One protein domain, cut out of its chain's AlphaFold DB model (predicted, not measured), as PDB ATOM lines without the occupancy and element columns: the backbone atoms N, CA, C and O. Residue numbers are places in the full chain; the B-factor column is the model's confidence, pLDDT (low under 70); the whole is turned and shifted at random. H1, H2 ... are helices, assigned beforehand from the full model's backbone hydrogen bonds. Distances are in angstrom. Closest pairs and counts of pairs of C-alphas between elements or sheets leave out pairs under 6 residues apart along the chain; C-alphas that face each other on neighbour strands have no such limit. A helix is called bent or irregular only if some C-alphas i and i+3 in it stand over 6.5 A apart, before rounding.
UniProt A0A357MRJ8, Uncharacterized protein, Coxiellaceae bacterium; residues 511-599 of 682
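This is residues 511 to 599 of the 682 residues of an uncharacterized protein of Coxiellaceae bacterium (UniProt A0A357MRJ8). Three helices packed side by side, H1, H4 and H5, have their centres in a triangle, with H4 running opposite to the other two. A helical hairpin, H2 and H3, is set crosswise to H4, and the start of H3 packs on residues 566 to 573 of H4. The printed part has 89 residues with five named helices, H1 to H5 in chain order, and no named strand; its class is all helix. It is compact, with a radius of gyration of the C-alphas of 12.9 A, and elongated, spanning 38 by 24 by 21 A.

Find C-alpha 511 at (-38.736, -21.960, -83.981); from there H1 runs to residue 523, 20.5 A. H1 is irregular, with C-alphas 512 and 515 8.1 A apart. Next come H2, residues 533 to 545, and H3, residues 549 to 560. H4 runs 24.3 A, from residue 566 to C-alpha 582 at (-32.241, -17.124, -76.753). H5, residues 586 to 597, is irregular, with C-alphas 587 and 590 7.2 A apart; it ends at C-alpha 597, (-46.874, -10.392, -80.969).

Begin at H4, the hub. H1 touches it, closest at the C-alphas of Leu 515 and Ile 572, 5.7 A, at a shallow tilt of 17 degrees, opposite ways. H5 forms a hairpin with H4, closest at the C-alphas of Ala 582 and Val 589, 5.5 A. Residues 549 to 553 of H3 touch H4, about perpendicular at 79 degrees; the C-alphas of Pro 549 and Ala 569 are closest, 5.0 A. H2 and H3 form a hairpin, closest at the C-alphas of Ile 543 and Ile 552, 5.8 A. H3 and H5 are apart. Every O i to N i+4 pair is within hydrogen-bond range in H2 and H3; H1 has 7 of 9, H4 12 of 13, H5 6 of 8.

The C-alphas farthest apart are those of Asn 530 and Val 585, 38.6 A. The printed part has no cut and no long link. Mean pLDDT of the printed part is 70.5; 44 residues are under 70, among them 519 to 529 and 579 to 591.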
ATOM      1  N   PRO A 511     -38.024 -22.754 -84.988       58.31
ATOM      2  CA  PRO A 511     -38.736 -21.960 -83.981       58.31
ATOM      3  C   PRO A 511     -38.812 -20.462 -84.348       58.31
ATOM      4  O   PRO A 511     -39.723 -19.756 -83.934       58.31
ATOM      5  N   ARG A 512     -37.861 -19.981 -85.166       65.69
ATOM      6  CA  ARG A 512     -37.594 -18.568 -85.484       65.69
ATOM      7  C   ARG A 512     -38.533 -17.889 -86.485       65.69
ATOM      8  O   ARG A 512     -38.248 -16.755 -86.858       65.69
ATOM      9  N   HIS A 513     -39.582 -18.569 -86.946       75.88
ATOM     10  CA  HIS A 513     -40.502 -18.058 -87.972       75.88
ATOM     11  C   HIS A 513     -41.980 -18.163 -87.555       75.88
ATOM     12  O   HIS A 513     -42.870 -18.250 -88.403       75.88
ATOM     13  N   ALA A 514     -42.265 -18.132 -86.251       75.81
ATOM     14  CA  ALA A 514     -43.627 -18.162 -85.729       75.81
ATOM     15  C   ALA A 514     -44.425 -16.913 -86.142       75.81
ATOM     16  O   ALA A 514     -45.598 -17.024 -86.504       75.81
ATOM     17  N   LEU A 515     -43.787 -15.735 -86.182       76.62
ATOM     18  CA  LEU A 515     -44.459 -14.502 -86.608       76.62
ATOM     19  C   LEU A 515     -44.690 -14.457 -88.120       76.62
ATOM     20  O   LEU A 515     -45.614 -13.784 -88.570       76.62
ATOM     21  N   LEU A 516     -43.905 -15.197 -88.913       80.00
ATOM     22  CA  LEU A 516     -44.179 -15.372 -90.342       80.00
ATOM     23  C   LEU A 516     -45.476 -16.163 -90.549       80.00
ATOM     24  O   LEU A 516     -46.313 -15.763 -91.355       80.00
ATOM     25  N   LEU A 517     -45.679 -17.243 -89.789       78.25
ATOM     26  CA  LEU A 517     -46.938 -17.994 -89.817       78.25
ATOM     27  C   LEU A 517     -48.125 -17.154 -89.359       78.25
ATOM     28  O   LEU A 517     -49.198 -17.227 -89.951       78.25
ATOM     29  N   GLU A 518     -47.944 -16.350 -88.317       75.94
ATOM     30  CA  GLU A 518     -48.988 -15.446 -87.842       75.94
ATOM     31  C   GLU A 518     -49.320 -14.370 -88.887       75.94
ATOM     32  O   GLU A 518     -50.493 -14.097 -89.141       75.94
ATOM     33  N   ALA A 519     -48.308 -13.824 -89.569       67.00
ATOM     34  CA  ALA A 519     -48.493 -12.873 -90.661       67.00
ATOM     35  C   ALA A 519     -49.254 -13.492 -91.847       67.00
ATOM     36  O   ALA A 519     -50.154 -12.848 -92.383       67.00
ATOM     37  N   ILE A 520     -48.955 -14.744 -92.211       63.84
ATOM     38  CA  ILE A 520     -49.687 -15.513 -93.236       63.84
ATOM     39  C   ILE A 520     -51.151 -15.728 -92.827       63.84
ATOM     40  O   ILE A 520     -52.075 -15.571 -93.626       63.84
ATOM     41  N   LYS A 521     -51.397 -16.053 -91.554       68.06
ATOM     42  CA  LYS A 521     -52.764 -16.202 -91.039       68.06
ATOM     43  C   LYS A 521     -53.534 -14.885 -91.094       68.06
ATOM     44  O   LYS A 521     -54.687 -14.869 -91.515       68.06
ATOM     45  N   LYS A 522     -52.888 -13.783 -90.710       61.88
ATOM     46  CA  LYS A 522     -53.472 -12.436 -90.653       61.88
ATOM     47  C   LYS A 522     -53.706 -11.812 -92.031       61.88
ATOM     48  O   LYS A 522     -54.674 -11.072 -92.189       61.88
ATOM     49  N   SER A 523     -52.850 -12.087 -93.017       55.06
ATOM     50  CA  SER A 523     -53.026 -11.608 -94.397       55.06
ATOM     51  C   SER A 523     -54.194 -12.301 -95.107       55.06
ATOM     52  O   SER A 523     -54.737 -11.760 -96.068       55.06
ATOM     53  N   GLY A 524     -54.580 -13.495 -94.643       52.75
ATOM     54  CA  GLY A 524     -55.578 -14.341 -95.292       52.75
ATOM     55  C   GLY A 524     -55.084 -15.002 -96.585       52.75
ATOM     56  O   GLY A 524     -55.877 -15.672 -97.242       52.75
ATOM     57  N   ILE A 525     -53.803 -14.825 -96.940       50.50
ATOM     58  CA  ILE A 525     -53.151 -15.339 -98.153       50.50
ATOM     59  C   ILE A 525     -51.978 -16.232 -97.737       50.50
ATOM     60  O   ILE A 525     -51.157 -15.826 -96.914       50.50
ATOM     61  N   SER A 526     -51.889 -17.424 -98.330       61.22
ATOM     62  CA  SER A 526     -50.863 -18.432 -98.030       61.22
ATOM     63  C   SER A 526     -49.796 -18.589 -99.127       61.22
ATOM     64  O   SER A 526     -49.591 -17.690 -99.941       61.22
ATOM     65  N   PHE A 527     -49.042 -19.691 -99.088       62.75
ATOM     66  CA  PHE A 527     -47.979 -20.004-100.035       62.75
ATOM     67  C   PHE A 527     -48.525 -20.366-101.410       62.75
ATOM     68  O   PHE A 527     -49.415 -21.213-101.555       62.75
ATOM     69  N   SER A 528     -47.882 -19.820-102.443       65.75
ATOM     70  CA  SER A 528     -48.123 -20.235-103.821       65.75
ATOM     71  C   SER A 528     -47.993 -21.757-103.986       65.75
ATOM     72  O   SER A 528     -47.057 -22.384-103.492       65.75
ATOM     73  N   LEU A 529     -48.909 -22.360-104.750       63.44
ATOM     74  CA  LEU A 529     -48.921 -23.804-105.040       63.44
ATOM     75  C   LEU A 529     -47.655 -24.296-105.754       63.44
ATOM     76  O   LEU A 529     -47.357 -25.494-105.732       63.44
ATOM     77  N   ASN A 530     -46.913 -23.382-106.379       70.44
ATOM     78  CA  ASN A 530     -45.664 -23.676-107.075       70.44
ATOM     79  C   ASN A 530     -44.453 -23.709-106.132       70.44
ATOM     80  O   ASN A 530     -43.373 -24.124-106.544       70.44
ATOM     81  N   VAL A 531     -44.616 -23.300-104.870       71.88
ATOM     82  CA  VAL A 531     -43.557 -23.377-103.863       71.88
ATOM     83  C   VAL A 531     -43.311 -24.844-103.511       71.88
ATOM     84  O   VAL A 531     -44.242 -25.618-103.262       71.88
ATOM     85  N   THR A 532     -42.040 -25.238-103.524       80.75
ATOM     86  CA  THR A 532     -41.582 -26.532-103.017       80.75
ATOM     87  C   THR A 532     -40.969 -26.370-101.631       80.75
ATOM     88  O   THR A 532     -40.676 -25.259-101.180       80.75
ATOM     89  N   LYS A 533     -40.751 -27.499-100.961       82.12
ATOM     90  CA  LYS A 533     -40.054 -27.565 -99.676       82.12
ATOM     91  C   LYS A 533     -38.664 -26.920 -99.752       82.12
ATOM     92  O   LYS A 533     -38.293 -26.161 -98.862       82.12
ATOM     93  N   GLU A 534     -37.926 -27.170-100.827       83.44
ATOM     94  CA  GLU A 534     -36.583 -26.631-101.050       83.44
ATOM     95  C   GLU A 534     -36.623 -25.111-101.256       83.44
ATOM     96  O   GLU A 534     -35.844 -24.387-100.634       83.44
ATOM     97  N   ASN A 535     -37.583 -24.619-102.052       81.25
ATOM     98  CA  ASN A 535     -37.790 -23.182-102.257       81.25
ATOM     99  C   ASN A 535     -38.110 -22.478-100.936       81.25
ATOM    100  O   ASN A 535     -37.591 -21.394-100.661       81.25
ATOM    101  N   LEU A 536     -38.953 -23.097-100.104       83.50
ATOM    102  CA  LEU A 536     -39.285 -22.578 -98.785       83.50
ATOM    103  C   LEU A 536     -38.036 -22.515 -97.898       83.50
ATOM    104  O   LEU A 536     -37.741 -21.462 -97.342       83.50
ATOM    105  N   GLU A 537     -37.254 -23.591 -97.813       84.50
ATOM    106  CA  GLU A 537     -36.024 -23.621 -97.013       84.50
ATOM    107  C   GLU A 537     -34.993 -22.578 -97.465       84.50
ATOM    108  O   GLU A 537     -34.382 -21.911 -96.624       84.50
ATOM    109  N   GLU A 538     -34.809 -22.398 -98.774       84.81
ATOM    110  CA  GLU A 538     -33.934 -21.366 -99.327       84.81
ATOM    111  C   GLU A 538     -34.442 -19.962 -98.980       84.81
ATOM    112  O   GLU A 538     -33.674 -19.109 -98.529       84.81
ATOM    113  N   THR A 539     -35.745 -19.731 -99.118       83.69
ATOM    114  CA  THR A 539     -36.351 -18.436 -98.802       83.69
ATOM    115  C   THR A 539     -36.221 -18.112 -97.317       83.69
ATOM    116  O   THR A 539     -35.823 -17.004 -96.961       83.69
ATOM    117  N   LEU A 540     -36.454 -19.086 -96.432       84.31
ATOM    118  CA  LEU A 540     -36.242 -18.920 -94.993       84.31
ATOM    119  C   LEU A 540     -34.773 -18.591 -94.675       84.31
ATOM    120  O   LEU A 540     -34.510 -17.766 -93.802       84.31
ATOM    121  N   ARG A 541     -33.798 -19.164 -95.401       82.81
ATOM    122  CA  ARG A 541     -32.378 -18.773 -95.273       82.81
ATOM    123  C   ARG A 541     -32.129 -17.333 -95.736       82.81
ATOM    124  O   ARG A 541     -31.368 -16.625 -95.080       82.81
ATOM    125  N   LYS A 542     -32.762 -16.879 -96.824       82.50
ATOM    126  CA  LYS A 542     -32.660 -15.484 -97.301       82.50
ATOM    127  C   LYS A 542     -33.263 -14.497 -96.302       82.50
ATOM    128  O   LYS A 542     -32.653 -13.467 -96.026       82.50
ATOM    129  N   ILE A 543     -34.412 -14.830 -95.713       79.50
ATOM    130  CA  ILE A 543     -35.044 -14.042 -94.644       79.50
ATOM    131  C   ILE A 543     -34.114 -13.968 -93.430       79.50
ATOM    132  O   ILE A 543     -33.860 -12.879 -92.916       79.50
ATOM    133  N   ASP A 544     -33.518 -15.091 -93.029       74.88
ATOM    134  CA  ASP A 544     -32.544 -15.119 -91.935       74.88
ATOM    135  C   ASP A 544     -31.291 -14.282 -92.241       74.88
ATOM    136  O   ASP A 544     -30.701 -13.701 -91.330       74.88
ATOM    137  N   ALA A 545     -30.880 -14.174 -93.507       72.94
ATOM    138  CA  ALA A 545     -29.756 -13.342 -93.941       72.94
ATOM    139  C   ALA A 545     -30.118 -11.851 -94.107       72.94
ATOM    140  O   ALA A 545     -29.220 -11.005 -94.169       72.94
ATOM    141  N   SER A 546     -31.409 -11.519 -94.142       72.06
ATOM    142  CA  SER A 546     -31.899 -10.165 -94.386       72.06
ATOM    143  C   SER A 546     -31.496  -9.170 -93.287       72.06
ATOM    144  O   SER A 546     -31.340  -9.519 -92.105       72.06
ATOM    145  N   LYS A 547     -31.315  -7.908 -93.703       63.12
ATOM    146  CA  LYS A 547     -30.910  -6.778 -92.854       63.12
ATOM    147  C   LYS A 547     -32.017  -5.743 -92.651       63.12
ATOM    148  O   LYS A 547     -31.908  -4.959 -91.709       63.12
ATOM    149  N   SER A 548     -33.062  -5.733 -93.481       69.69
ATOM    150  CA  SER A 548     -34.141  -4.748 -93.387       69.69
ATOM    151  C   SER A 548     -35.537  -5.372 -93.553       69.69
ATOM    152  O   SER A 548     -35.687  -6.376 -94.251       69.69
ATOM    153  N   PRO A 549     -36.587  -4.772 -92.955       70.56
ATOM    154  CA  PRO A 549     -37.971  -5.188 -93.192       70.56
ATOM    155  C   PRO A 549     -38.379  -5.107 -94.671       70.56
ATOM    156  O   PRO A 549     -39.131  -5.953 -95.141       70.56
ATOM    157  N   GLY A 550     -37.849  -4.128 -95.418       71.75
ATOM    158  CA  GLY A 550     -38.121  -3.977 -96.852       71.75
ATOM    159  C   GLY A 550     -37.601  -5.152 -97.678       71.75
ATOM    160  O   GLY A 550     -38.314  -5.663 -98.538       71.75
ATOM    161  N   ASP A 551     -36.403  -5.647 -97.355       75.75
ATOM    162  CA  ASP A 551     -35.838  -6.837 -97.999       75.75
ATOM    163  C   ASP A 551     -36.674  -8.086 -97.692       75.75
ATOM    164  O   ASP A 551     -36.898  -8.911 -98.574       75.75
ATOM    165  N   ILE A 552     -37.180  -8.220 -96.458       71.25
ATOM    166  CA  ILE A 552     -38.062  -9.335 -96.070       71.25
ATOM    167  C   ILE A 552     -39.366  -9.295 -96.876       71.25
ATOM    168  O   ILE A 552     -39.759 -10.324 -97.424       71.25
ATOM    169  N   CYS A 553     -40.000  -8.123 -97.016       72.75
ATOM    170  CA  CYS A 553     -41.179  -7.953 -97.872       72.75
ATOM    171  C   CYS A 553     -40.885  -8.359 -99.324       72.75
ATOM    172  O   CYS A 553     -41.654  -9.108 -99.925       72.75
ATOM    173  N   ALA A 554     -39.765  -7.897 -99.886       72.44
ATOM    174  CA  ALA A 554     -39.393  -8.194-101.266       72.44
ATOM    175  C   ALA A 554     -39.128  -9.692-101.491       72.44
ATOM    176  O   ALA A 554     -39.607 -10.252-102.476       72.44
ATOM    177  N   ILE A 555     -38.412 -10.345-100.570       76.94
ATOM    178  CA  ILE A 555     -38.120 -11.784-100.619       76.94
ATOM    179  C   ILE A 555     -39.415 -12.597-100.527       76.94
ATOM    180  O   ILE A 555     -39.646 -13.465-101.362       76.94
ATOM    181  N   LEU A 556     -40.287 -12.297 -99.561       72.44
ATOM    182  CA  LEU A 556     -41.549 -13.022 -99.375       72.44
ATOM    183  C   LEU A 556     -42.493 -12.863-100.569       72.44
ATOM    184  O   LEU A 556     -43.077 -13.847-101.028       72.44
ATOM    185  N   LYS A 557     -42.591 -11.653-101.127       71.31
ATOM    186  CA  LYS A 557     -43.423 -11.390-102.302       71.31
ATOM    187  C   LYS A 557     -42.886 -12.083-103.549       71.31
ATOM    188  O   LYS A 557     -43.658 -12.661-104.306       71.31
ATOM    189  N   LYS A 558     -41.570 -12.040-103.762       77.12
ATOM    190  CA  LYS A 558     -40.925 -12.620-104.943       77.12
ATOM    191  C   LYS A 558     -40.886 -14.145-104.897       77.12
ATOM    192  O   LYS A 558     -41.269 -14.785-105.871       77.12
ATOM    193  N   ASP A 559     -40.409 -14.710-103.792       72.56
ATOM    194  CA  ASP A 559     -40.074 -16.132-103.715       72.56
ATOM    195  C   ASP A 559     -41.287 -16.974-103.265       72.56
ATOM    196  O   ASP A 559     -41.401 -18.134-103.658       72.56
ATOM    197  N   LEU A 560     -42.224 -16.395-102.496       65.81
ATOM    198  CA  LEU A 560     -43.392 -17.108-101.948       65.81
ATOM    199  C   LEU A 560     -44.749 -16.547-102.406       65.81
ATOM    200  O   LEU A 560     -45.773 -17.188-102.165       65.81
ATOM    201  N   GLY A 561     -44.774 -15.392-103.082       62.88
ATOM    202  CA  GLY A 561     -46.014 -14.718-103.493       62.88
ATOM    203  C   GLY A 561     -46.768 -14.049-102.339       62.88
ATOM    204  O   GLY A 561     -47.935 -13.698-102.497       62.88
ATOM    205  N   LEU A 562     -46.122 -13.887-101.183       59.00
ATOM    206  CA  LEU A 562     -46.736 -13.366 -99.964       59.00
ATOM    207  C   LEU A 562     -46.555 -11.853 -99.868       59.00
ATOM    208  O   LEU A 562     -45.436 -11.363 -99.711       59.00
ATOM    209  N   ASP A 563     -47.664 -11.116 -99.917       62.75
ATOM    210  CA  ASP A 563     -47.672  -9.671 -99.681       62.75
ATOM    211  C   ASP A 563     -47.981  -9.388 -98.204       62.75
ATOM    212  O   ASP A 563     -49.120  -9.525 -97.753       62.75
ATOM    213  N   ILE A 564     -46.946  -9.059 -97.425       59.28
ATOM    214  CA  ILE A 564     -47.064  -8.779 -95.988       59.28
ATOM    215  C   ILE A 564     -46.760  -7.314 -95.679       59.28
ATOM    216  O   ILE A 564     -45.969  -6.658 -96.361       59.28
ATOM    217  N   SER A 565     -47.354  -6.800 -94.601       67.94
ATOM    218  CA  SER A 565     -47.127  -5.419 -94.179       67.94
ATOM    219  C   SER A 565     -45.688  -5.194 -93.696       67.94
ATOM    220  O   SER A 565     -45.048  -6.088 -93.143       67.94
ATOM    221  N   VAL A 566     -45.188  -3.960 -93.829       68.31
ATOM    222  CA  VAL A 566     -43.869  -3.559 -93.296       68.31
ATOM    223  C   VAL A 566     -43.801  -3.725 -91.772       68.31
ATOM    224  O   VAL A 566     -42.734  -3.991 -91.220       68.31
ATOM    225  N   GLU A 567     -44.935  -3.596 -91.078       69.94
ATOM    226  CA  GLU A 567     -45.022  -3.830 -89.635       69.94
ATOM    227  C   GLU A 567     -44.791  -5.308 -89.298       69.94
ATOM    228  O   GLU A 567     -43.981  -5.618 -88.426       69.94
ATOM    229  N   ASP A 568     -45.452  -6.214 -90.016       69.38
ATOM    230  CA  ASP A 568     -45.295  -7.653 -89.808       69.38
ATOM    231  C   ASP A 568     -43.887  -8.110 -90.244       69.38
ATOM    232  O   ASP A 568     -43.235  -8.866 -89.526       69.38
ATOM    233  N   ALA A 569     -43.331  -7.552 -91.326       71.81
ATOM    234  CA  ALA A 569     -41.939  -7.780 -91.727       71.81
ATOM    235  C   ALA A 569     -40.927  -7.272 -90.684       71.81
ATOM    236  O   ALA A 569     -39.889  -7.896 -90.457       71.81
ATOM    237  N   SER A 570     -41.231  -6.160 -90.010       72.38
ATOM    238  CA  SER A 570     -40.428  -5.647 -88.896       72.38
ATOM    239  C   SER A 570     -40.480  -6.584 -87.689       72.38
ATOM    240  O   SER A 570     -39.445  -6.850 -87.082       72.38
ATOM    241  N   LYS A 571     -41.651  -7.152 -87.375       73.62
ATOM    242  CA  LYS A 571     -41.796  -8.171 -86.324       73.62
ATOM    243  C   LYS A 571     -41.013  -9.442 -86.662       73.62
ATOM    244  O   LYS A 571     -40.258  -9.908 -85.818       73.62
ATOM    245  N   ILE A 572     -41.079  -9.928 -87.903       74.31
ATOM    246  CA  ILE A 572     -40.277 -11.072 -88.378       74.31
ATOM    247  C   ILE A 572     -38.769 -10.775 -88.257       74.31
ATOM    248  O   ILE A 572     -37.997 -11.606 -87.779       74.31
ATOM    249  N   ALA A 573     -38.331  -9.558 -88.602       75.44
ATOM    250  CA  ALA A 573     -36.942  -9.141 -88.391       75.44
ATOM    251  C   ALA A 573     -36.557  -9.107 -86.897       75.44
ATOM    252  O   ALA A 573     -35.421  -9.425 -86.541       75.44
ATOM    253  N   GLN A 574     -37.485  -8.713 -86.020       72.12
ATOM    254  CA  GLN A 574     -37.288  -8.656 -84.569       72.12
ATOM    255  C   GLN A 574     -37.253 -10.038 -83.912       72.12
ATOM    256  O   GLN A 574     -36.449 -10.253 -83.004       72.12
ATOM    257  N   GLU A 575     -38.039 -10.988 -84.416       74.50
ATOM    258  CA  GLU A 575     -38.040 -12.388 -83.990       74.50
ATOM    259  C   GLU A 575     -36.639 -13.001 -84.092       74.50
ATOM    260  O   GLU A 575     -36.129 -13.563 -83.122       74.50
ATOM    261  N   LYS A 576     -35.947 -12.778 -85.218       72.12
ATOM    262  CA  LYS A 576     -34.542 -13.181 -85.401       72.12
ATOM    263  C   LYS A 576     -33.645 -12.687 -84.263       72.12
ATOM    264  O   LYS A 576     -32.827 -13.456 -83.760       72.12
ATOM    265  N   TYR A 577     -33.781 -11.425 -83.849       68.31
ATOM    266  CA  TYR A 577     -32.960 -10.861 -82.772       68.31
ATOM    267  C   TYR A 577     -33.273 -11.496 -81.414       68.31
ATOM    268  O   TYR A 577     -32.344 -11.814 -80.671       68.31
ATOM    269  N   ILE A 578     -34.549 -11.745 -81.110       70.94
ATOM    270  CA  ILE A 578     -34.967 -12.437 -79.879       70.94
ATOM    271  C   ILE A 578     -34.349 -13.838 -79.823       70.94
ATOM    272  O   ILE A 578     -33.783 -14.234 -78.805       70.94
ATOM    273  N   TYR A 579     -34.356 -14.557 -80.943       68.75
ATOM    274  CA  TYR A 579     -33.765 -15.888 -81.023       68.75
ATOM    275  C   TYR A 579     -32.234 -15.929 -81.016       68.75
ATOM    276  O   TYR A 579     -31.648 -16.991 -80.795       68.75
ATOM    277  N   MET A 580     -31.557 -14.808 -81.256       66.69
ATOM    278  CA  MET A 580     -30.122 -14.707 -80.990       66.69
ATOM    279  C   MET A 580     -29.854 -14.545 -79.489       66.69
ATOM    280  O   MET A 580     -28.943 -15.181 -78.972       66.69
ATOM    281  N   VAL A 581     -30.687 -13.777 -78.776       65.25
ATOM    282  CA  VAL A 581     -30.628 -13.651 -77.306       65.25
ATOM    283  C   VAL A 581     -30.956 -14.985 -76.617       65.25
ATOM    284  O   VAL A 581     -30.306 -15.337 -75.635       65.25
ATOM    285  N   ALA A 582     -31.886 -15.766 -77.181       66.25
ATOM    286  CA  ALA A 582     -32.241 -17.124 -76.753       66.25
ATOM    287  C   ALA A 582     -31.049 -18.043 -76.502       66.25
ATOM    288  O   ALA A 582     -31.046 -18.821 -75.556       66.25
ATOM    289  N   LYS A 583     -30.050 -17.973 -77.389       66.06
ATOM    290  CA  LYS A 583     -28.877 -18.849 -77.348       66.06
ATOM    291  C   LYS A 583     -28.120 -18.690 -76.031       66.06
ATOM    292  O   LYS A 583     -27.553 -19.646 -75.520       66.06
ATOM    293  N   GLU A 584     -28.140 -17.477 -75.493       66.25
ATOM    294  CA  GLU A 584     -27.447 -17.128 -74.265       66.25
ATOM    295  C   GLU A 584     -28.361 -17.165 -73.040       66.25
ATOM    296  O   GLU A 584     -27.873 -17.422 -71.938       66.25
ATOM    297  N   VAL A 585     -29.668 -16.930 -73.223       67.38
ATOM    298  CA  VAL A 585     -30.677 -16.930 -72.155       67.38
ATOM    299  C   VAL A 585     -31.987 -17.581 -72.646       67.38
ATOM    300  O   VAL A 585     -32.933 -16.874 -73.013       67.38
ATOM    301  N   PRO A 586     -32.077 -18.924 -72.665       63.84
ATOM    302  CA  PRO A 586     -33.216 -19.643 -73.249       63.84
ATOM    303  C   PRO A 586     -34.567 -19.277 -72.619       63.84
ATOM    304  O   PRO A 586     -35.547 -19.057 -73.324       63.84
ATOM    305  N   GLY A 587     -34.609 -19.068 -71.298       65.12
ATOM    306  CA  GLY A 587     -35.834 -18.711 -70.569       65.12
ATOM    307  C   GLY A 587     -36.401 -17.309 -70.856       65.12
ATOM    308  O   GLY A 587     -37.359 -16.897 -70.194       65.12
ATOM    309  N   LEU A 588     -35.813 -16.534 -71.777       68.00
ATOM    310  CA  LEU A 588     -36.313 -15.215 -72.199       68.00
ATOM    311  C   LEU A 588     -37.062 -15.230 -73.533       68.00
ATOM    312  O   LEU A 588     -37.710 -14.238 -73.855       68.00
ATOM    313  N   VAL A 589     -37.009 -16.322 -74.293       69.81
ATOM    314  CA  VAL A 589     -37.554 -16.381 -75.657       69.81
ATOM    315  C   VAL A 589     -39.062 -16.219 -75.678       69.81
ATOM    316  O   VAL A 589     -39.555 -15.249 -76.252       69.81
ATOM    317  N   ASP A 590     -39.786 -17.108 -75.004       68.44
ATOM    318  CA  ASP A 590     -41.251 -17.115 -75.045       68.44
ATOM    319  C   ASP A 590     -41.867 -15.822 -74.489       68.44
ATOM    320  O   ASP A 590     -42.759 -15.266 -75.138       68.44
ATOM    321  N   PRO A 591     -41.378 -15.249 -73.364       69.88
ATOM    322  CA  PRO A 591     -41.851 -13.950 -72.895       69.88
ATOM    323  C   PRO A 591     -41.629 -12.822 -73.909       69.88
ATOM    324  O   PRO A 591     -42.497 -11.967 -74.074       69.88
ATOM    325  N   LEU A 592     -40.485 -12.807 -74.601       70.88
ATOM    326  CA  LEU A 592     -40.163 -11.761 -75.572       70.88
ATOM    327  C   LEU A 592     -40.966 -11.917 -76.869       70.88
ATOM    328  O   LEU A 592     -41.472 -10.916 -77.371       70.88
ATOM    329  N   ILE A 593     -41.142 -13.140 -77.380       67.69
ATOM    330  CA  ILE A 593     -41.983 -13.409 -78.559       67.69
ATOM    331  C   ILE A 593     -43.434 -13.037 -78.267       67.69
ATOM    332  O   ILE A 593     -44.049 -12.324 -79.056       67.69
ATOM    333  N   LYS A 594     -43.958 -13.431 -77.100       71.25
ATOM    334  CA  LYS A 594     -45.311 -13.066 -76.668       71.25
ATOM    335  C   LYS A 594     -45.495 -11.549 -76.588       71.25
ATOM    336  O   LYS A 594     -46.492 -11.007 -77.050       71.25
ATOM    337  N   LYS A 595     -44.515 -10.824 -76.045       68.56
ATOM    338  CA  LYS A 595     -44.572  -9.354 -75.978       68.56
ATOM    339  C   LYS A 595     -44.430  -8.691 -77.351       68.56
ATOM    340  O   LYS A 595     -44.972  -7.602 -77.560       68.56
ATOM    341  N   LEU A 596     -43.721  -9.328 -78.284       67.31
ATOM    342  CA  LEU A 596     -43.580  -8.871 -79.665       67.31
ATOM    343  C   LEU A 596     -44.876  -9.039 -80.467       67.31
ATOM    344  O   LEU A 596     -45.275  -8.098 -81.156       67.31
ATOM    345  N   SER A 597     -45.565 -10.176 -80.336       65.38
ATOM    346  CA  SER A 597     -46.874 -10.392 -80.969       65.38
ATOM    347  C   SER A 597     -47.951  -9.466 -80.388       65.38
ATOM    348  O   SER A 597     -48.711  -8.862 -81.142       65.38
ATOM    349  N   GLU A 598     -47.928  -9.218 -79.073       68.25
ATOM    350  CA  GLU A 598     -48.781  -8.227 -78.390       68.25
ATOM    351  C   GLU A 598     -48.482  -6.763 -78.796       68.25
ATOM    352  O   GLU A 598     -49.205  -5.849 -78.399       68.25
ATOM    353  N   GLY A 599     -47.403  -6.498 -79.549       60.59
ATOM    354  CA  GLY A 599     -46.998  -5.147 -79.966       60.59
ATOM    355  C   GLY A 599     -46.475  -4.260 -78.827       60.59
ATOM    356  O   GLY A 599     -46.298  -3.052 -78.999       60.59
TER     357      GLY A 599